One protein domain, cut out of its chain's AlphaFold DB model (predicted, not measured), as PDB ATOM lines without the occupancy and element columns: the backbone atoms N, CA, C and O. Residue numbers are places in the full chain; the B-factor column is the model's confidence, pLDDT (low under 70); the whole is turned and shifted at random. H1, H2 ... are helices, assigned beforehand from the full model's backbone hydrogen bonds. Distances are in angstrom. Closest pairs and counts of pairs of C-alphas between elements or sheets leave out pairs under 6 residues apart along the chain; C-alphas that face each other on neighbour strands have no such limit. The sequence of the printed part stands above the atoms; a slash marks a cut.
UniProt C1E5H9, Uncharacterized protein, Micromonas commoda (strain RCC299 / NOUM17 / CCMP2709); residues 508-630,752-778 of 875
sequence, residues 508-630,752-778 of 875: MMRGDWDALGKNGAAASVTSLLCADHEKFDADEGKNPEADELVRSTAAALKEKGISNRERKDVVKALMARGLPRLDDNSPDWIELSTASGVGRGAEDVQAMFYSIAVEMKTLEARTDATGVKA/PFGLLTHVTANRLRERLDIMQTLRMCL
ATOM      1  N   MET A 508     -23.045 -27.329  17.640       79.50
ATOM      2  CA  MET A 508     -21.961 -28.132  17.048       79.50
ATOM      3  C   MET A 508     -20.577 -27.503  17.269       79.50
ATOM      4  O   MET A 508     -19.618 -28.213  17.574       79.50
ATOM      5  N   MET A 509     -20.462 -26.175  17.156       75.56
ATOM      6  CA  MET A 509     -19.207 -25.436  17.374       75.56
ATOM      7  C   MET A 509     -18.717 -25.555  18.827       75.56
ATOM      8  O   MET A 509     -17.520 -25.743  19.084       75.56
ATOM      9  N   ARG A 510     -19.643 -25.475  19.793       77.88
ATOM     10  CA  ARG A 510     -19.347 -25.623  21.229       77.88
ATOM     11  C   ARG A 510     -19.067 -27.070  21.644       77.88
ATOM     12  O   ARG A 510     -18.305 -27.283  22.589       77.88
ATOM     13  N   GLY A 511     -19.608 -28.049  20.919       80.50
ATOM     14  CA  GLY A 511     -19.622 -29.459  21.325       80.50
ATOM     15  C   GLY A 511     -20.782 -29.791  22.272       80.50
ATOM     16  O   GLY A 511     -20.703 -30.751  23.036       80.50
ATOM     17  N   ASP A 512     -21.858 -29.002  22.229       86.50
ATOM     18  CA  ASP A 512     -23.105 -29.244  22.959       86.50
ATOM     19  C   ASP A 512     -23.984 -30.234  22.179       86.50
ATOM     20  O   ASP A 512     -25.073 -29.915  21.712       86.50
ATOM     21  N   TRP A 513     -23.471 -31.454  22.004       89.69
ATOM     22  CA  TRP A 513     -24.080 -32.503  21.177       89.69
ATOM     23  C   TRP A 513     -25.529 -32.831  21.569       89.69
ATOM     24  O   TRP A 513     -26.352 -33.158  20.721       89.69
ATOM     25  N   ASP A 514     -25.866 -32.711  22.849       88.50
ATOM     26  CA  ASP A 514     -27.210 -32.933  23.382       88.50
ATOM     27  C   ASP A 514     -28.204 -31.807  23.043       88.50
ATOM     28  O   ASP A 514     -29.407 -32.043  23.074       88.50
ATOM     29  N   ALA A 515     -27.744 -30.617  22.644       86.44
ATOM     30  CA  ALA A 515     -28.615 -29.554  22.135       86.44
ATOM     31  C   ALA A 515     -29.062 -29.780  20.672       86.44
ATOM     32  O   ALA A 515     -29.896 -29.037  20.167       86.44
ATOM     33  N   LEU A 516     -28.561 -30.820  19.985       85.12
ATOM     34  CA  LEU A 516     -28.928 -31.143  18.593       85.12
ATOM     35  C   LEU A 516     -30.231 -31.963  18.456       85.12
ATOM     36  O   LEU A 516     -30.586 -32.417  17.363       85.12
ATOM     37  N   GLY A 517     -30.951 -32.177  19.561       81.50
ATOM     38  CA  GLY A 517     -32.276 -32.795  19.556       81.50
ATOM     39  C   GLY A 517     -33.349 -31.895  18.929       81.50
ATOM     40  O   GLY A 517     -33.158 -30.695  18.755       81.50
ATOM     41  N   LYS A 518     -34.529 -32.462  18.642       74.00
ATOM     42  CA  LYS A 518     -35.664 -31.739  18.024       74.00
ATOM     43  C   LYS A 518     -36.114 -30.469  18.767       74.00
ATOM     44  O   LYS A 518     -36.742 -29.613  18.160       74.00
ATOM     45  N   ASN A 519     -35.806 -30.373  20.059       74.69
ATOM     46  CA  ASN A 519     -36.210 -29.284  20.948       74.69
ATOM     47  C   ASN A 519     -35.057 -28.297  21.256       74.69
ATOM     48  O   ASN A 519     -35.183 -27.499  22.183       74.69
ATOM     49  N   GLY A 520     -33.937 -28.370  20.524       78.38
ATOM     50  CA  GLY A 520     -32.805 -27.444  20.652       78.38
ATOM     51  C   GLY A 520     -32.144 -27.442  22.036       78.38
ATOM     52  O   GLY A 520     -32.207 -28.421  22.793       78.38
ATOM     53  N   ALA A 521     -31.545 -26.308  22.404       71.44
ATOM     54  CA  ALA A 521     -30.882 -26.112  23.692       71.44
ATOM     55  C   ALA A 521     -31.828 -26.258  24.898       71.44
ATOM     56  O   ALA A 521     -31.375 -26.630  25.982       71.44
ATOM     57  N   ALA A 522     -33.138 -26.044  24.725       71.50
ATOM     58  CA  ALA A 522     -34.131 -26.196  25.792       71.50
ATOM     59  C   ALA A 522     -34.263 -27.643  26.314       71.50
ATOM     60  O   ALA A 522     -34.739 -27.846  27.429       71.50
ATOM     61  N   ALA A 523     -33.824 -28.639  25.537       75.31
ATOM     62  CA  ALA A 523     -33.774 -30.045  25.945       75.31
ATOM     63  C   ALA A 523     -32.348 -30.550  26.244       75.31
ATOM     64  O   ALA A 523     -32.133 -31.758  26.381       75.31
ATOM     65  N   SER A 524     -31.370 -29.647  26.355       84.25
ATOM     66  CA  SER A 524     -30.015 -29.983  26.788       84.25
ATOM     67  C   SER A 524     -29.988 -30.372  28.271       84.25
ATOM     68  O   SER A 524     -30.593 -29.719  29.118       84.25
ATOM     69  N   VAL A 525     -29.204 -31.399  28.610       87.75
ATOM     70  CA  VAL A 525     -29.001 -31.861  29.995       87.75
ATOM     71  C   VAL A 525     -27.995 -30.982  30.767       87.75
ATOM     72  O   VAL A 525     -27.771 -31.173  31.960       87.75
ATOM     73  N   THR A 526     -27.389 -29.987  30.106       85.06
ATOM     74  CA  THR A 526     -26.334 -29.119  30.671       85.06
ATOM     75  C   THR A 526     -26.768 -28.369  31.929       85.06
ATOM     76  O   THR A 526     -25.980 -28.254  32.864       85.06
ATOM     77  N   SER A 527     -28.008 -27.877  31.974       83.94
ATOM     78  CA  SER A 527     -28.557 -27.156  33.132       83.94
ATOM     79  C   SER A 527     -28.668 -28.052  34.370       83.94
ATOM     80  O   SER A 527     -28.333 -27.622  35.471       83.94
ATOM     81  N   LEU A 528     -29.055 -29.317  34.177       85.50
ATOM     82  CA  LEU A 528     -29.169 -30.330  35.230       85.50
ATOM     83  C   LEU A 528     -27.795 -30.804  35.739       85.50
ATOM     84  O   LEU A 528     -27.679 -31.252  36.878       85.50
ATOM     85  N   LEU A 529     -26.751 -30.709  34.914       83.88
ATOM     86  CA  LEU A 529     -25.372 -31.084  35.261       83.88
ATOM     87  C   LEU A 529     -24.508 -29.874  35.673       83.88
ATOM     88  O   LEU A 529     -23.279 -29.967  35.700       83.88
ATOM     89  N   CYS A 530     -25.135 -28.732  35.975       81.25
ATOM     90  CA  CYS A 530     -24.453 -27.554  36.497       81.25
ATOM     91  C   CYS A 530     -24.145 -27.711  37.996       81.25
ATOM     92  O   CYS A 530     -24.975 -28.206  38.755       81.25
ATOM     93  N   ALA A 531     -22.983 -27.218  38.436       74.62
ATOM     94  CA  ALA A 531     -22.561 -27.269  39.839       74.62
ATOM     95  C   ALA A 531     -23.487 -26.492  40.797       74.62
ATOM     96  O   ALA A 531     -23.540 -26.816  41.978       74.62
ATOM     97  N   ASP A 532     -24.220 -25.499  40.285       74.19
ATOM     98  CA  ASP A 532     -25.160 -24.676  41.057       74.19
ATOM     99  C   ASP A 532     -26.592 -25.266  41.088       74.19
ATOM    100  O   ASP A 532     -27.511 -24.641  41.617       74.19
ATOM    101  N   HIS A 533     -26.820 -26.446  40.494       81.62
ATOM    102  CA  HIS A 533     -28.139 -27.077  40.434       81.62
ATOM    103  C   HIS A 533     -28.466 -27.835  41.732       81.62
ATOM    104  O   HIS A 533     -27.714 -28.712  42.146       81.62
ATOM    105  N   GLU A 534     -29.634 -27.573  42.332       84.25
ATOM    106  CA  GLU A 534     -30.047 -28.091  43.656       84.25
ATOM    107  C   GLU A 534     -29.905 -29.618  43.816       84.25
ATOM    108  O   GLU A 534     -29.581 -30.113  44.892       84.25
ATOM    109  N   LYS A 535     -30.139 -30.373  42.734       83.44
ATOM    110  CA  LYS A 535     -30.102 -31.848  42.709       83.44
ATOM    111  C   LYS A 535     -28.816 -32.443  42.118       83.44
ATOM    112  O   LYS A 535     -28.786 -33.642  41.841       83.44
ATOM    113  N   PHE A 536     -27.789 -31.634  41.863       86.25
ATOM    114  CA  PHE A 536     -26.514 -32.112  41.330       86.25
ATOM    115  C   PHE A 536     -25.537 -32.459  42.460       86.25
ATOM    116  O   PHE A 536     -25.099 -31.600  43.221       86.25
ATOM    117  N   ASP A 537     -25.168 -33.735  42.544       81.50
ATOM    118  CA  ASP A 537     -24.094 -34.223  43.402       81.50
ATOM    119  C   ASP A 537     -22.747 -33.988  42.702       81.50
ATOM    120  O   ASP A 537     -22.446 -34.609  41.676       81.50
ATOM    121  N   ALA A 538     -21.940 -33.080  43.253       78.38
ATOM    122  CA  ALA A 538     -20.646 -32.698  42.697       78.38
ATOM    123  C   ALA A 538     -19.510 -33.702  42.980       78.38
ATOM    124  O   ALA A 538     -18.512 -33.683  42.257       78.38
ATOM    125  N   ASP A 539     -19.652 -34.576  43.982       73.19
ATOM    126  CA  ASP A 539     -18.651 -35.592  44.335       73.19
ATOM    127  C   ASP A 539     -18.826 -36.858  43.475       73.19
ATOM    128  O   ASP A 539     -17.850 -37.461  43.015       73.19
ATOM    129  N   GLU A 540     -20.073 -37.239  43.190       77.00
ATOM    130  CA  GLU A 540     -20.408 -38.362  42.310       77.00
ATOM    131  C   GLU A 540     -20.628 -37.956  40.839       77.00
ATOM    132  O   GLU A 540     -20.581 -38.812  39.946       77.00
ATOM    133  N   GLY A 541     -20.868 -36.669  40.567       81.25
ATOM    134  CA  GLY A 541     -21.180 -36.126  39.240       81.25
ATOM    135  C   GLY A 541     -22.540 -36.580  38.712       81.25
ATOM    136  O   GLY A 541     -22.671 -36.867  37.520       81.25
ATOM    137  N   LYS A 542     -23.531 -36.724  39.599       87.25
ATOM    138  CA  LYS A 542     -24.859 -37.282  39.297       87.25
ATOM    139  C   LYS A 542     -25.954 -36.238  39.498       87.25
ATOM    140  O   LYS A 542     -25.898 -35.453  40.433       87.25
ATOM    141  N   ASN A 543     -27.002 -36.305  38.685       88.81
ATOM    142  CA  ASN A 543     -28.289 -35.680  38.986       88.81
ATOM    143  C   ASN A 543     -29.399 -36.698  38.650       88.81
ATOM    144  O   ASN A 543     -29.402 -37.219  37.531       88.81
ATOM    145  N   PRO A 544     -30.333 -37.009  39.572       89.00
ATOM    146  CA  PRO A 544     -31.403 -37.979  39.329       89.00
ATOM    147  C   PRO A 544     -32.339 -37.600  38.168       89.00
ATOM    148  O   PRO A 544     -32.898 -38.490  37.535       89.00
ATOM    149  N   GLU A 545     -32.493 -36.311  37.856       89.75
ATOM    150  CA  GLU A 545     -33.301 -35.824  36.729       89.75
ATOM    151  C   GLU A 545     -32.578 -36.014  35.388       89.75
ATOM    152  O   GLU A 545     -33.206 -36.394  34.402       89.75
ATOM    153  N   ALA A 546     -31.252 -35.840  35.358       89.38
ATOM    154  CA  ALA A 546     -30.435 -36.164  34.186       89.38
ATOM    155  C   ALA A 546     -30.445 -37.678  33.907       89.38
ATOM    156  O   ALA A 546     -30.640 -38.108  32.772       89.38
ATOM    157  N   ASP A 547     -30.317 -38.492  34.960       91.38
ATOM    158  CA  ASP A 547     -30.473 -39.946  34.894       91.38
ATOM    159  C   ASP A 547     -31.843 -40.368  34.340       91.38
ATOM    160  O   ASP A 547     -31.924 -41.281  33.517       91.38
ATOM    161  N   GLU A 548     -32.922 -39.716  34.779       92.25
ATOM    162  CA  GLU A 548     -34.275 -40.009  34.303       92.25
ATOM    163  C   GLU A 548     -34.506 -39.524  32.864       92.25
ATOM    164  O   GLU A 548     -35.203 -40.189  32.098       92.25
ATOM    165  N   LEU A 549     -33.851 -38.442  32.429       91.12
ATOM    166  CA  LEU A 549     -33.847 -38.023  31.024       91.12
ATOM    167  C   LEU A 549     -33.165 -39.067  30.115       91.12
ATOM    168  O   LEU A 549     -33.667 -39.376  29.032       91.12
ATOM    169  N   VAL A 550     -32.069 -39.694  30.565       91.69
ATOM    170  CA  VAL A 550     -31.452 -40.822  29.838       91.69
ATOM    171  C   VAL A 550     -32.418 -42.013  29.743       91.69
ATOM    172  O   VAL A 550     -32.586 -42.589  28.665       91.69
ATOM    173  N   ARG A 551     -33.090 -42.382  30.843       92.31
ATOM    174  CA  ARG A 551     -34.040 -43.512  30.859       92.31
ATOM    175  C   ARG A 551     -35.266 -43.256  29.986       92.31
ATOM    176  O   ARG A 551     -35.625 -44.119  29.189       92.31
ATOM    177  N   SER A 552     -35.881 -42.084  30.108       92.31
ATOM    178  CA  SER A 552     -37.092 -41.712  29.367       92.31
ATOM    179  C   SER A 552     -36.837 -41.576  27.863       92.31
ATOM    180  O   SER A 552     -37.622 -42.096  27.070       92.31
ATOM    181  N   THR A 553     -35.707 -40.995  27.440       91.75
ATOM    182  CA  THR A 553     -35.337 -40.964  26.009       91.75
ATOM    183  C   THR A 553     -35.072 -42.364  25.450       91.75
ATOM    184  O   THR A 553     -35.520 -42.677  24.346       91.75
ATOM    185  N   ALA A 554     -34.419 -43.247  26.214       91.19
ATOM    186  CA  ALA A 554     -34.233 -44.645  25.823       91.19
ATOM    187  C   ALA A 554     -35.561 -45.433  25.771       91.19
ATOM    188  O   ALA A 554     -35.748 -46.259  24.874       91.19
ATOM    189  N   ALA A 555     -36.497 -45.164  26.689       92.19
ATOM    190  CA  ALA A 555     -37.830 -45.762  26.699       92.19
ATOM    191  C   ALA A 555     -38.665 -45.320  25.484       92.19
ATOM    192  O   ALA A 555     -39.187 -46.176  24.776       92.19
ATOM    193  N   ALA A 556     -38.691 -44.021  25.167       92.38
ATOM    194  CA  ALA A 556     -39.406 -43.483  24.007       92.38
ATOM    195  C   ALA A 556     -38.895 -44.051  22.665       92.38
ATOM    196  O   ALA A 556     -39.673 -44.277  21.739       92.38
ATOM    197  N   LEU A 557     -37.590 -44.336  22.550       93.00
ATOM    198  CA  LEU A 557     -37.040 -45.053  21.390       93.00
ATOM    199  C   LEU A 557     -37.515 -46.514  21.346       93.00
ATOM    200  O   LEU A 557     -37.886 -47.007  20.281       93.00
ATOM    201  N   LYS A 558     -37.566 -47.196  22.494       92.31
ATOM    202  CA  LYS A 558     -38.060 -48.578  22.584       92.31
ATOM    203  C   LYS A 558     -39.553 -48.685  22.244       92.31
ATOM    204  O   LYS A 558     -39.943 -49.630  21.568       92.31
ATOM    205  N   GLU A 559     -40.370 -47.716  22.655       92.75
ATOM    206  CA  GLU A 559     -41.796 -47.614  22.290       92.75
ATOM    207  C   GLU A 559     -42.002 -47.431  20.779       92.75
ATOM    208  O   GLU A 559     -42.935 -47.990  20.208       92.75
ATOM    209  N   LYS A 560     -41.079 -46.731  20.105       90.38
ATOM    210  CA  LYS A 560     -41.013 -46.632  18.637       90.38
ATOM    211  C   LYS A 560     -40.488 -47.896  17.935       90.38
ATOM    212  O   LYS A 560     -40.343 -47.894  16.715       90.38
ATOM    213  N   GLY A 561     -40.168 -48.961  18.673       92.62
ATOM    214  CA  GLY A 561     -39.601 -50.196  18.121       92.62
ATOM    215  C   GLY A 561     -38.118 -50.107  17.742       92.62
ATOM    216  O   GLY A 561     -37.626 -50.985  17.038       92.62
ATOM    217  N   ILE A 562     -37.395 -49.076  18.197       93.88
ATOM    218  CA  ILE A 562     -35.963 -48.903  17.924       93.88
ATOM    219  C   ILE A 562     -35.151 -49.730  18.928       93.88
ATOM    220  O   ILE A 562     -35.258 -49.571  20.148       93.88
ATOM    221  N   SER A 563     -34.321 -50.628  18.408       92.56
ATOM    222  CA  SER A 563     -33.556 -51.600  19.184       92.56
ATOM    223  C   SER A 563     -32.224 -51.053  19.712       92.56
ATOM    224  O   SER A 563     -31.614 -50.131  19.169       92.56
ATOM    225  N   ASN A 564     -31.685 -51.708  20.745       89.88
ATOM    226  CA  ASN A 564     -30.320 -51.446  21.214       89.88
ATOM    227  C   ASN A 564     -29.235 -51.789  20.176       89.88
ATOM    228  O   ASN A 564     -28.117 -51.304  20.321       89.88
ATOM    229  N   ARG A 565     -29.538 -52.615  19.163       91.44
ATOM    230  CA  ARG A 565     -28.615 -52.923  18.060       91.44
ATOM    231  C   ARG A 565     -28.469 -51.702  17.155       91.44
ATOM    232  O   ARG A 565     -27.371 -51.170  17.060       91.44
ATOM    233  N   GLU A 566     -29.583 -51.158  16.665       94.06
ATOM    234  CA  GLU A 566     -29.599 -49.931  15.854       94.06
ATOM    235  C   GLU A 566     -28.915 -48.757  16.572       94.06
ATOM    236  O   GLU A 566     -28.057 -48.094  15.991       94.06
ATOM    237  N   ARG A 567     -29.196 -48.548  17.871       94.31
ATOM    238  CA  ARG A 567     -28.505 -47.508  18.660       94.31
ATOM    239  C   ARG A 567     -26.984 -47.728  18.720       94.31
ATOM    240  O   ARG A 567     -26.230 -46.759  18.654       94.31
ATOM    241  N   LYS A 568     -26.510 -48.977  18.825       94.06
ATOM    242  CA  LYS A 568     -25.070 -49.305  18.799       94.06
ATOM    243  C   LYS A 568     -24.452 -49.109  17.417       94.06
ATOM    244  O   LYS A 568     -23.316 -48.653  17.344       94.06
ATOM    245  N   ASP A 569     -25.171 -49.418  16.346       94.31
ATOM    246  CA  ASP A 569     -24.666 -49.256  14.981       94.31
ATOM    247  C   ASP A 569     -24.578 -47.767  14.588       94.31
ATOM    248  O   ASP A 569     -23.591 -47.346  13.979       94.31
ATOM    249  N   VAL A 570     -25.487 -46.918  15.094       95.12
ATOM    250  CA  VAL A 570     -25.316 -45.450  15.080       95.12
ATOM    251  C   VAL A 570     -24.068 -45.024  15.869       95.12
ATOM    252  O   VAL A 570     -23.271 -44.239  15.359       95.12
ATOM    253  N   VAL A 571     -23.822 -45.566  17.072       94.75
ATOM    254  CA  VAL A 571     -22.583 -45.276  17.830       94.75
ATOM    255  C   VAL A 571     -21.322 -45.688  17.054       94.75
ATOM    256  O   VAL A 571     -20.359 -44.921  17.046       94.75
ATOM    257  N   LYS A 572     -21.308 -46.838  16.363       92.50
ATOM    258  CA  LYS A 572     -20.181 -47.253  15.501       92.50
ATOM    259  C   LYS A 572     -19.940 -46.249  14.368       92.50
ATOM    260  O   LYS A 572     -18.803 -45.828  14.166       92.50
ATOM    261  N   ALA A 573     -20.996 -45.820  13.674       92.50
ATOM    262  CA  ALA A 573     -20.892 -44.831  12.601       92.50
ATOM    263  C   ALA A 573     -20.333 -43.487  13.107       92.50
ATOM    264  O   ALA A 573     -19.419 -42.930  12.495       92.50
ATOM    265  N   LEU A 574     -20.804 -43.009  14.266       93.38
ATOM    266  CA  LEU A 574     -20.304 -41.784  14.906       93.38
ATOM    267  C   LEU A 574     -18.853 -41.917  15.404       93.38
ATOM    268  O   LEU A 574     -18.094 -40.956  15.324       93.38
ATOM    269  N   MET A 575     -18.441 -43.090  15.892       90.19
ATOM    270  CA  MET A 575     -17.048 -43.358  16.283       90.19
ATOM    271  C   MET A 575     -16.100 -43.307  15.079       90.19
ATOM    272  O   MET A 575     -15.053 -42.658  15.149       90.19
ATOM    273  N   ALA A 576     -16.501 -43.930  13.965       87.69
ATOM    274  CA  ALA A 576     -15.703 -43.993  12.749       87.69
ATOM    275  C   ALA A 576     -15.645 -42.644  12.012       87.69
ATOM    276  O   ALA A 576     -14.555 -42.178  11.676       87.69
ATOM    277  N   ARG A 577     -16.801 -42.010  11.755       87.31
ATOM    278  CA  ARG A 577     -16.942 -40.844  10.854       87.31
ATOM    279  C   ARG A 577     -17.363 -39.540  11.545       87.31
ATOM    280  O   ARG A 577     -17.403 -38.495  10.893       87.31
ATOM    281  N   GLY A 578     -17.669 -39.553  12.840       90.94
ATOM    282  CA  GLY A 578     -18.323 -38.426  13.513       90.94
ATOM    283  C   GLY A 578     -19.749 -38.181  12.998       90.94
ATOM    284  O   GLY A 578     -20.278 -38.964  12.215       90.94
ATOM    285  N   LEU A 579     -20.364 -37.069  13.410       91.50
ATOM    286  CA  LEU A 579     -21.671 -36.637  12.903       91.50
ATOM    287  C   LEU A 579     -21.513 -36.005  11.501       91.50
ATOM    288  O   LEU A 579     -20.741 -35.046  11.388       91.50
ATOM    289  N   PRO A 580     -22.159 -36.523  10.438       89.88
ATOM    290  CA  PRO A 580     -22.071 -35.940   9.098       89.88
ATOM    291  C   PRO A 580     -22.763 -34.571   8.988       89.88
ATOM    292  O   PRO A 580     -23.525 -34.184   9.876       89.88
ATOM    293  N   ARG A 581     -22.477 -33.814   7.920       86.38
ATOM    294  CA  ARG A 581     -22.923 -32.418   7.736       86.38
ATOM    295  C   ARG A 581     -23.390 -32.155   6.312       86.38
ATOM    296  O   ARG A 581     -22.741 -32.605   5.374       86.38
ATOM    297  N   LEU A 582     -24.431 -31.340   6.189       84.25
ATOM    298  CA  LEU A 582     -24.834 -30.694   4.943       84.25
ATOM    299  C   LEU A 582     -23.981 -29.443   4.662       84.25
ATOM    300  O   LEU A 582     -23.298 -28.928   5.552       84.25
ATOM    301  N   ASP A 583     -24.073 -28.916   3.437       75.94
ATOM    302  CA  ASP A 583     -23.399 -27.675   3.011       75.94
ATOM    303  C   ASP A 583     -23.833 -26.435   3.822       75.94
ATOM    304  O   ASP A 583     -23.093 -25.459   3.904       75.94
ATOM    305  N   ASP A 584     -25.023 -26.465   4.442       73.75
ATOM    306  CA  ASP A 584     -25.516 -25.425   5.363       73.75
ATOM    307  C   ASP A 584     -25.033 -25.623   6.814       73.75
ATOM    308  O   ASP A 584     -25.558 -25.012   7.745       73.75
ATOM    309  N   ASN A 585     -24.021 -26.477   7.004       74.12
ATOM    310  CA  ASN A 585     -23.387 -26.842   8.270       74.12
ATOM    311  C   ASN A 585     -24.260 -27.588   9.289       74.12
ATOM    312  O   ASN A 585     -23.725 -27.998  10.331       74.12
ATOM    313  N   SER A 586     -25.541 -27.818   8.987       82.25
ATOM    314  CA  SER A 586     -26.450 -28.604   9.823       82.25
ATOM    315  C   SER A 586     -26.146 -30.116   9.757       82.25
ATOM    316  O   SER A 586     -25.467 -30.571   8.828       82.25
ATOM    317  N   PRO A 587     -26.587 -30.922  10.743       89.00
ATOM    318  CA  PRO A 587     -26.335 -32.363  10.746       89.00
ATOM    319  C   PRO A 587     -27.051 -33.112   9.610       89.00
ATOM    320  O   PRO A 587     -28.270 -33.001   9.467       89.00
ATOM    321  N   ASP A 588     -26.325 -33.956   8.870       91.88
ATOM    322  CA  ASP A 588     -26.944 -34.869   7.900       91.88
ATOM    323  C   ASP A 588     -27.356 -36.193   8.571       91.88
ATOM    324  O   ASP A 588     -26.583 -37.148   8.722       91.88
ATOM    325  N   TRP A 589     -28.625 -36.246   8.977       93.31
ATOM    326  CA  TRP A 589     -29.254 -37.433   9.556       93.31
ATOM    327  C   TRP A 589     -29.484 -38.568   8.539       93.31
ATOM    328  O   TRP A 589     -29.624 -39.723   8.945       93.31
ATOM    329  N   ILE A 590     -29.532 -38.270   7.236       93.19
ATOM    330  CA  ILE A 590     -29.741 -39.257   6.163       93.19
ATOM    331  C   ILE A 590     -28.418 -39.959   5.849       93.19
ATOM    332  O   ILE A 590     -28.381 -41.193   5.778       93.19
ATOM    333  N   GLU A 591     -27.316 -39.211   5.751       92.06
ATOM    334  CA  GLU A 591     -25.976 -39.796   5.656       92.06
ATOM    335  C   GLU A 591     -25.669 -40.627   6.910       92.06
ATOM    336  O   GLU A 591     -25.194 -41.755   6.781       92.06
ATOM    337  N   LEU A 592     -26.020 -40.157   8.118       94.12
ATOM    338  CA  LEU A 592     -25.840 -40.950   9.343       94.12
ATOM    339  C   LEU A 592     -26.672 -42.247   9.342       94.12
ATOM    340  O   LEU A 592     -26.170 -43.292   9.762       94.12
ATOM    341  N   SER A 593     -27.912 -42.212   8.839       94.50
ATOM    342  CA  SER A 593     -28.746 -43.415   8.656       94.50
ATOM    343  C   SER A 593     -28.087 -44.419   7.706       94.50
ATOM    344  O   SER A 593     -28.020 -45.616   7.984       94.50
ATOM    345  N   THR A 594     -27.532 -43.906   6.605       93.25
ATOM    346  CA  THR A 594     -26.861 -44.694   5.564       93.25
ATOM    347  C   THR A 594     -25.544 -45.289   6.071       93.25
ATOM    348  O   THR A 594     -25.280 -46.471   5.874       93.25
ATOM    349  N   ALA A 595     -24.735 -44.502   6.784       88.88
ATOM    350  CA  ALA A 595     -23.443 -44.911   7.337       88.88
ATOM    351  C   ALA A 595     -23.554 -45.887   8.523       88.88
ATOM    352  O   ALA A 595     -22.595 -46.601   8.806       88.88
ATOM    353  N   SER A 596     -24.697 -45.914   9.216       92.25
ATOM    354  CA  SER A 596     -24.993 -46.874  10.292       92.25
ATOM    355  C   SER A 596     -25.785 -48.102   9.831       92.25
ATOM    356  O   SER A 596     -25.924 -49.050  10.599       92.25
ATOM    357  N   GLY A 597     -26.305 -48.108   8.599       92.12
ATOM    358  CA  GLY A 597     -27.062 -49.229   8.031       92.12
ATOM    359  C   GLY A 597     -28.453 -49.454   8.639       92.12
ATOM    360  O   GLY A 597     -29.102 -50.442   8.310       92.12
ATOM    361  N   VAL A 598     -28.938 -48.557   9.506       90.81
ATOM    362  CA  VAL A 598     -30.201 -48.743  10.250       90.81
ATOM    363  C   VAL A 598     -31.464 -48.498   9.415       90.81
ATOM    364  O   VAL A 598     -32.557 -48.870   9.837       90.81
ATOM    365  N   GLY A 599     -31.347 -47.855   8.247       87.75
ATOM    366  CA  GLY A 599     -32.460 -47.665   7.304       87.75
ATOM    367  C   GLY A 599     -33.639 -46.836   7.837       87.75
ATOM    368  O   GLY A 599     -34.752 -46.943   7.322       87.75
ATOM    369  N   ARG A 600     -33.427 -46.025   8.883       91.00
ATOM    370  CA  ARG A 600     -34.465 -45.195   9.523       91.00
ATOM    371  C   ARG A 600     -34.539 -43.793   8.918       91.00
ATOM    372  O   ARG A 600     -33.571 -43.295   8.346       91.00
ATOM    373  N   GLY A 601     -35.694 -43.142   9.070       91.44
ATOM    374  CA  GLY A 601     -35.878 -41.750   8.660       91.44
ATOM    375  C   GLY A 601     -35.082 -40.772   9.532       91.44
ATOM    376  O   GLY A 601     -34.769 -41.067  10.687       91.44
ATOM    377  N   ALA A 602     -34.800 -39.586   8.987       90.62
ATOM    378  CA  ALA A 602     -34.001 -38.544   9.640       90.62
ATOM    379  C   ALA A 602     -34.459 -38.225  11.078       90.62
ATOM    380  O   ALA A 602     -33.631 -38.081  11.972       90.62
ATOM    381  N   GLU A 603     -35.772 -38.183  11.323       91.06
ATOM    382  CA  GLU A 603     -36.335 -37.883  12.644       91.06
ATOM    383  C   GLU A 603     -36.013 -38.926  13.723       91.06
ATOM    384  O   GLU A 603     -35.820 -38.570  14.888       91.06
ATOM    385  N   ASP A 604     -35.979 -40.208  13.358       93.62
ATOM    386  CA  ASP A 604     -35.677 -41.296  14.289       93.62
ATOM    387  C   ASP A 604     -34.168 -41.413  14.515       93.62
ATOM    388  O   ASP A 604     -33.733 -41.680  15.633       93.62
ATOM    389  N   VAL A 605     -33.358 -41.122  13.492       94.44
ATOM    390  CA  VAL A 605     -31.896 -41.033  13.623       94.44
ATOM    391  C   VAL A 605     -31.486 -39.843  14.493       94.44
ATOM    392  O   VAL A 605     -30.645 -40.011  15.375       94.44
ATOM    393  N   GLN A 606     -32.134 -38.682  14.349       93.88
ATOM    394  CA  GLN A 606     -31.955 -37.547  15.260       93.88
ATOM    395  C   GLN A 606     -32.361 -37.906  16.700       93.88
ATOM    396  O   GLN A 606     -31.656 -37.555  17.646       93.88
ATOM    397  N   ALA A 607     -33.465 -38.637  16.893       92.69
ATOM    398  CA  ALA A 607     -33.893 -39.082  18.221       92.69
ATOM    399  C   ALA A 607     -32.911 -40.095  18.849       92.69
ATOM    400  O   ALA A 607     -32.610 -40.000  20.043       92.69
ATOM    401  N   MET A 608     -32.362 -41.024  18.054       94.88
ATOM    402  CA  MET A 608     -31.284 -41.923  18.484       94.88
ATOM    403  C   MET A 608     -30.030 -41.140  18.881       94.88
ATOM    404  O   MET A 608     -29.495 -41.370  19.964       94.88
ATOM    405  N   PHE A 609     -29.593 -40.192  18.046       95.12
ATOM    406  CA  PHE A 609     -28.438 -39.339  18.325       95.12
ATOM    407  C   PHE A 609     -28.618 -38.533  19.617       95.12
ATOM    408  O   PHE A 609     -27.725 -38.526  20.459       95.12
ATOM    409  N   TYR A 610     -29.783 -37.911  19.816       94.00
ATOM    410  CA  TYR A 610     -30.091 -37.153  21.030       94.00
ATOM    411  C   TYR A 610     -30.020 -38.030  22.292       94.00
ATOM    412  O   TYR A 610     -29.346 -37.661  23.252       94.00
ATOM    413  N   SER A 611     -30.613 -39.232  22.277       93.94
ATOM    414  CA  SER A 611     -30.510 -40.183  23.401       93.94
ATOM    415  C   SER A 611     -29.053 -40.584  23.689       93.94
ATOM    416  O   SER A 611     -28.631 -40.585  24.847       93.94
ATOM    417  N   ILE A 612     -28.252 -40.841  22.644       95.06
ATOM    418  CA  ILE A 612     -26.809 -41.123  22.758       95.06
ATOM    419  C   ILE A 612     -26.057 -39.932  23.374       95.06
ATOM    420  O   ILE A 612     -25.211 -40.127  24.247       95.06
ATOM    421  N   ALA A 613     -26.354 -38.705  22.942       93.75
ATOM    422  CA  ALA A 613     -25.673 -37.495  23.393       93.75
ATOM    423  C   ALA A 613     -25.987 -37.147  24.861       93.75
ATOM    424  O   ALA A 613     -25.074 -36.794  25.612       93.75
ATOM    425  N   VAL A 614     -27.241 -37.316  25.297       92.12
ATOM    426  CA  VAL A 614     -27.644 -37.137  26.704       92.12
ATOM    427  C   VAL A 614     -26.991 -38.198  27.602       92.12
ATOM    428  O   VAL A 614     -26.453 -37.856  28.660       92.12
ATOM    429  N   GLU A 615     -26.947 -39.467  27.175       93.56
ATOM    430  CA  GLU A 615     -26.236 -40.533  27.902       93.56
ATOM    431  C   GLU A 615     -24.730 -40.238  27.996       93.56
ATOM    432  O   GLU A 615     -24.141 -40.328  29.075       93.56
ATOM    433  N   MET A 616     -24.110 -39.810  26.891       93.94
ATOM    434  CA  MET A 616     -22.700 -39.422  26.833       93.94
ATOM    435  C   MET A 616     -22.380 -38.287  27.820       93.94
ATOM    436  O   MET A 616     -21.502 -38.459  28.667       93.94
ATOM    437  N   LYS A 617     -23.124 -37.170  27.785       90.81
ATOM    438  CA  LYS A 617     -22.883 -35.999  28.654       90.81
ATOM    439  C   LYS A 617     -23.108 -36.316  30.140       90.81
ATOM    440  O   LYS A 617     -22.327 -35.889  30.990       90.81
ATOM    441  N   THR A 618     -24.095 -37.159  30.450       91.38
ATOM    442  CA  THR A 618     -24.353 -37.650  31.818       91.38
ATOM    443  C   THR A 618     -23.225 -38.556  32.330       91.38
ATOM    444  O   THR A 618     -22.810 -38.456  33.485       91.38
ATOM    445  N   LEU A 619     -22.661 -39.420  31.476       90.00
ATOM    446  CA  LEU A 619     -21.504 -40.253  31.832       90.00
ATOM    447  C   LEU A 619     -20.199 -39.455  31.953       90.00
ATOM    448  O   LEU A 619     -19.306 -39.880  32.692       90.00
ATOM    449  N   GLU A 620     -20.080 -38.321  31.262       86.69
ATOM    450  CA  GLU A 620     -18.929 -37.422  31.355       86.69
ATOM    451  C   GLU A 620     -18.858 -36.685  32.690       86.69
ATOM    452  O   GLU A 620     -17.803 -36.735  33.329       86.69
ATOM    453  N   ALA A 621     -19.966 -36.081  33.141       85.25
ATOM    454  CA  ALA A 621     -20.045 -35.396  34.437       85.25
ATOM    455  C   ALA A 621     -19.577 -36.312  35.582       85.25
ATOM    456  O   ALA A 621     -18.701 -35.947  36.369       85.25
ATOM    457  N   ARG A 622     -20.044 -37.566  35.571       85.00
ATOM    458  CA  ARG A 622     -19.589 -38.634  36.475       85.00
ATOM    459  C   ARG A 622     -18.084 -38.901  36.384       85.00
ATOM    460  O   ARG A 622     -17.441 -39.082  37.414       85.00
ATOM    461  N   THR A 623     -17.486 -38.937  35.185       81.31
ATOM    462  CA  THR A 623     -16.024 -39.142  35.053       81.31
ATOM    463  C   THR A 623     -15.181 -37.954  35.496       81.31
ATOM    464  O   THR A 623     -14.059 -38.163  35.967       81.31
ATOM    465  N   ASP A 624     -15.683 -36.727  35.348       77.75
ATOM    466  CA  ASP A 624     -14.969 -35.530  35.790       77.75
ATOM    467  C   ASP A 624     -15.029 -35.371  37.318       77.75
ATOM    468  O   ASP A 624     -13.980 -35.117  37.915       77.75
ATOM    469  N   ALA A 625     -16.186 -35.620  37.948       70.62
ATOM    470  CA  ALA A 625     -16.364 -35.599  39.405       70.62
ATOM    471  C   ALA A 625     -15.551 -36.694  40.118       70.62
ATOM    472  O   ALA A 625     -14.660 -36.407  40.916       70.62
ATOM    473  N   THR A 626     -15.745 -37.961  39.728       65.25
ATOM    474  CA  THR A 626     -15.015 -39.104  40.318       65.25
ATOM    475  C   THR A 626     -13.511 -39.103  40.006       65.25
ATOM    476  O   THR A 626     -12.756 -39.935  40.516       65.25
ATOM    477  N   GLY A 627     -13.043 -38.196  39.141       51.41
ATOM    478  CA  GLY A 627     -11.639 -38.069  38.771       51.41
ATOM    479  C   GLY A 627     -11.086 -39.274  38.003       51.41
ATOM    480  O   GLY A 627      -9.863 -39.406  37.899       51.41
ATOM    481  N   VAL A 628     -11.948 -40.133  37.437       46.25
ATOM    482  CA  VAL A 628     -11.591 -41.359  36.689       46.25
ATOM    483  C   VAL A 628     -11.111 -41.021  35.265       46.25
ATOM    484  O   VAL A 628     -11.474 -41.623  34.257       46.25
ATOM    485  N   LYS A 629     -10.179 -40.071  35.187       37.41
ATOM    486  CA  LYS A 629      -9.145 -40.051  34.149       37.41
ATOM    487  C   LYS A 629      -8.207 -41.214  34.465       37.41
ATOM    488  O   LYS A 629      -7.785 -41.340  35.615       37.41
ATOM    489  N   ALA A 630      -7.904 -42.053  33.466       37.25
ATOM    490  CA  ALA A 630      -7.081 -43.265  33.600       37.25
ATOM    491  C   ALA A 630      -5.938 -43.070  34.618       37.25
ATOM    492  O   ALA A 630      -5.142 -42.134  34.500       37.25
ATOM    493  N   PRO A 752     -24.045 -47.869  33.028       72.69
ATOM    494  CA  PRO A 752     -25.106 -47.479  33.966       72.69
ATOM    495  C   PRO A 752     -26.497 -47.354  33.327       72.69
ATOM    496  O   PRO A 752     -27.499 -47.467  34.026       72.69
ATOM    497  N   PHE A 753     -26.546 -47.146  32.007       82.38
ATOM    498  CA  PHE A 753     -27.770 -46.980  31.214       82.38
ATOM    499  C   PHE A 753     -27.872 -47.982  30.040       82.38
ATOM    500  O   PHE A 753     -28.809 -47.944  29.246       82.38
ATOM    501  N   GLY A 754     -26.928 -48.927  29.947       75.56
ATOM    502  CA  GLY A 754     -26.979 -50.063  29.019       75.56
ATOM    503  C   GLY A 754     -26.455 -49.847  27.590       75.56
ATOM    504  O   GLY A 754     -26.233 -50.853  26.912       75.56
ATOM    505  N   LEU A 755     -26.207 -48.614  27.124       88.31
ATOM    506  CA  LEU A 755     -25.652 -48.371  25.780       88.31
ATOM    507  C   LEU A 755     -24.155 -48.033  25.814       88.31
ATOM    508  O   LEU A 755     -23.374 -48.659  25.096       88.31
ATOM    509  N   LEU A 756     -23.751 -47.080  26.656       90.75
ATOM    510  CA  LEU A 756     -22.385 -46.576  26.756       90.75
ATOM    511  C   LEU A 756     -21.725 -46.929  28.101       90.75
ATOM    512  O   LEU A 756     -22.322 -46.893  29.177       90.75
ATOM    513  N   THR A 757     -20.424 -47.209  28.031       89.75
ATOM    514  CA  THR A 757     -19.508 -47.182  29.177       89.75
ATOM    515  C   THR A 757     -18.917 -45.776  29.327       89.75
ATOM    516  O   THR A 757     -18.825 -45.024  28.356       89.75
ATOM    517  N   HIS A 758     -18.380 -45.441  30.502       83.31
ATOM    518  CA  HIS A 758     -17.614 -44.199  30.696       83.31
ATOM    519  C   HIS A 758     -16.417 -44.046  29.733       83.31
ATOM    520  O   HIS A 758     -16.052 -42.926  29.369       83.31
ATOM    521  N   VAL A 759     -15.804 -45.158  29.303       84.62
ATOM    522  CA  VAL A 759     -14.672 -45.153  28.360       84.62
ATOM    523  C   VAL A 759     -15.156 -44.898  26.934       84.62
ATOM    524  O   VAL A 759     -14.572 -44.075  26.235       84.62
ATOM    525  N   THR A 760     -16.226 -45.569  26.502       88.88
ATOM    526  CA  THR A 760     -16.794 -45.384  25.159       88.88
ATOM    527  C   THR A 760     -17.457 -44.020  25.006       88.88
ATOM    528  O   THR A 760     -17.287 -43.424  23.956       88.88
ATOM    529  N   ALA A 761     -18.102 -43.475  26.045       90.06
ATOM    530  CA  ALA A 761     -18.621 -42.104  26.047       90.06
ATOM    531  C   ALA A 761     -17.495 -41.069  25.851       90.06
ATOM    532  O   ALA A 761     -17.530 -40.280  24.910       90.06
ATOM    533  N   ASN A 762     -16.429 -41.135  26.661       88.38
ATOM    534  CA  ASN A 762     -15.287 -40.223  26.524       88.38
ATOM    535  C   ASN A 762     -14.555 -40.366  25.174       88.38
ATOM    536  O   ASN A 762     -14.067 -39.366  24.644       88.38
ATOM    537  N   ARG A 763     -14.470 -41.589  24.621       90.19
ATOM    538  CA  ARG A 763     -13.946 -41.826  23.267       90.19
ATOM    539  C   ARG A 763     -14.871 -41.231  22.206       90.19
ATOM    540  O   ARG A 763     -14.366 -40.533  21.340       90.19
ATOM    541  N   LEU A 764     -16.183 -41.460  22.291       92.50
ATOM    542  CA  LEU A 764     -17.182 -40.945  21.349       92.50
ATOM    543  C   LEU A 764     -17.135 -39.418  21.283       92.50
ATOM    544  O   LEU A 764     -17.001 -38.880  20.186       92.50
ATOM    545  N   ARG A 765     -17.107 -38.726  22.431       90.88
ATOM    546  CA  ARG A 765     -16.885 -37.274  22.452       90.88
ATOM    547  C   ARG A 765     -15.554 -36.899  21.805       90.88
ATOM    548  O   ARG A 765     -15.557 -36.031  20.945       90.88
ATOM    549  N   GLU A 766     -14.430 -37.544  22.151       89.69
ATOM    550  CA  GLU A 766     -13.135 -37.222  21.517       89.69
ATOM    551  C   GLU A 766     -13.167 -37.462  19.990       89.69
ATOM    552  O   GLU A 766     -12.588 -36.665  19.260       89.69
ATOM    553  N   ARG A 767     -13.885 -38.474  19.474       91.06
ATOM    554  CA  ARG A 767     -14.073 -38.696  18.024       91.06
ATOM    555  C   ARG A 767     -14.950 -37.626  17.375       91.06
ATOM    556  O   ARG A 767     -14.535 -37.063  16.364       91.06
ATOM    557  N   LEU A 768     -16.110 -37.313  17.959       92.31
ATOM    558  CA  LEU A 768     -17.004 -36.247  17.493       92.31
ATOM    559  C   LEU A 768     -16.273 -34.900  17.466       92.31
ATOM    560  O   LEU A 768     -16.236 -34.236  16.435       92.31
ATOM    561  N   ASP A 769     -15.595 -34.557  18.564       90.00
ATOM    562  CA  ASP A 769     -14.762 -33.365  18.697       90.00
ATOM    563  C   ASP A 769     -13.651 -33.315  17.646       90.00
ATOM    564  O   ASP A 769     -13.434 -32.259  17.057       90.00
ATOM    565  N   ILE A 770     -12.936 -34.421  17.408       90.94
ATOM    566  CA  ILE A 770     -11.871 -34.502  16.398       90.94
ATOM    567  C   ILE A 770     -12.443 -34.288  14.999       90.94
ATOM    568  O   ILE A 770     -11.955 -33.413  14.287       90.94
ATOM    569  N   MET A 771     -13.465 -35.048  14.608       91.56
ATOM    570  CA  MET A 771     -14.021 -34.994  13.254       91.56
ATOM    571  C   MET A 771     -14.657 -33.636  12.968       91.56
ATOM    572  O   MET A 771     -14.411 -33.063  11.910       91.56
ATOM    573  N   GLN A 772     -15.386 -33.070  13.931       89.38
ATOM    574  CA  GLN A 772     -15.952 -31.729  13.815       89.38
ATOM    575  C   GLN A 772     -14.861 -30.657  13.744       89.38
ATOM    576  O   GLN A 772     -14.895 -29.815  12.853       89.38
ATOM    577  N   THR A 773     -13.836 -30.738  14.601       89.81
ATOM    578  CA  THR A 773     -12.667 -29.842  14.536       89.81
ATOM    579  C   THR A 773     -12.007 -29.905  13.161       89.81
ATOM    580  O   THR A 773     -11.732 -28.862  12.579       89.81
ATOM    581  N   LEU A 774     -11.756 -31.104  12.624       90.31
ATOM    582  CA  LEU A 774     -11.111 -31.277  11.322       90.31
ATOM    583  C   LEU A 774     -11.988 -30.776  10.170       90.31
ATOM    584  O   LEU A 774     -11.459 -30.107   9.288       90.31
ATOM    585  N   ARG A 775     -13.305 -31.022  10.196       90.12
ATOM    586  CA  ARG A 775     -14.256 -30.469   9.215       90.12
ATOM    587  C   ARG A 775     -14.272 -28.944   9.245       90.12
ATOM    588  O   ARG A 775     -14.074 -28.333   8.207       90.12
ATOM    589  N   MET A 776     -14.393 -28.333  10.423       86.88
ATOM    590  CA  MET A 776     -14.355 -26.874  10.590       86.88
ATOM    591  C   MET A 776     -13.006 -26.266  10.182       86.88
ATOM    592  O   MET A 776     -12.950 -25.177   9.623       86.88
ATOM    593  N   CYS A 777     -11.898 -26.965  10.445       88.50
ATOM    594  CA  CYS A 777     -10.576 -26.557   9.975       88.50
ATOM    595  C   CYS A 777     -10.476 -26.648   8.450       88.50
ATOM    596  O   CYS A 777      -9.903 -25.762   7.820       88.50
ATOM    597  N   LEU A 778     -11.036 -27.697   7.844       87.12
ATOM    598  CA  LEU A 778     -11.069 -27.863   6.395       87.12
ATOM    599  C   LEU A 778     -11.939 -26.784   5.731       87.12
ATOM    600  O   LEU A 778     -11.528 -26.199   4.734       87.12
TER     601      LEU A 778
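Overview. This is residues 508 to 630 and 752 to 778 of the 875 residues of an uncharacterized protein of Micromonas commoda (strain RCC299 / NOUM17 / CCMP2709) (UniProt C1E5H9). One long helix, H6, runs through the middle of a cluster of helices: H3 lies alongside it, running back the other way, H4 and H7 cross it, and H5 makes a corner at its first residues. The small helix H1 packs on H6, and the small helix H2 lies beyond H1. The printed part has 150 residues with seven named helices, H1 to H7 in that order, and no named strand; its class is all helix. It is compact, with a radius of gyration of the C-alphas of 14.9 A, and rounded, spanning 40 by 39 by 30 A.

Along the chain. Find C-alpha 513 at (-24.080, -32.503, 21.177), where H1, residues 513 to 516, begins. H2, residues 520 to 523, follows. After residues 524 to 543, which hold no named element, you reach H3, residues 544 to 559, 22.2 A long, and then H4, residues 564 to 577, 20.0 A long. H5 is residues 589 to 596, 10.4 A long. Look next at C-alpha 602, at (-34.001, -38.544, 9.640): from there H6 runs 34.7 A to residue 625. Past the cut, H7, residues 758 to 778, runs 30.0 A to C-alpha 778 at (-11.069, -27.863, 6.395).

Arrangement. Start at the hub, H6, which touches five other helices. H1 touches it, closest at the C-alphas of Asp 514 and Ala 613, 4.8 A apart. H2 and H1 touch only at the corner, the C-alphas of Ala 515 and Ala 521 being closest at 4.4 A. H3 touches H6 at a shallow tilt of 26 degrees, opposite ways, closest at the C-alphas of Thr 553 and Ser 611, 5.5 A. H4 touches H6 about perpendicular, at 78 degrees, with residues 567 to 571 alone; the closest C-alphas, of Arg 567 and Met 608, are 6.2 A apart. H5 touches H6 about perpendicular, at 74 degrees, closest at the C-alphas of Trp 589 and Ala 602, 4.9 A. H7 touches H6 at a steep tilt of 64 degrees, opposite ways, closest at the C-alphas of Met 616 and Ala 761, 4.9 A. H3 and H7 are apart. In H3, H4, H5 and H7 every O i to N i+4 pair is within hydrogen-bond range, in H6 19 of 20; H1 and H2 are too short for such a pair.

Size, cuts and confidence. The two C-alphas farthest apart, of Asp 539 and Asp 583, are 42.3 A apart. Residues 631 to 751 are not printed; across this cut C-alphas 630 and 752 are 18.5 A apart. The links H2 to H3 and H4 to H5 are long. Look for low confidence at residues 626 to 630, where pLDDT is under 70.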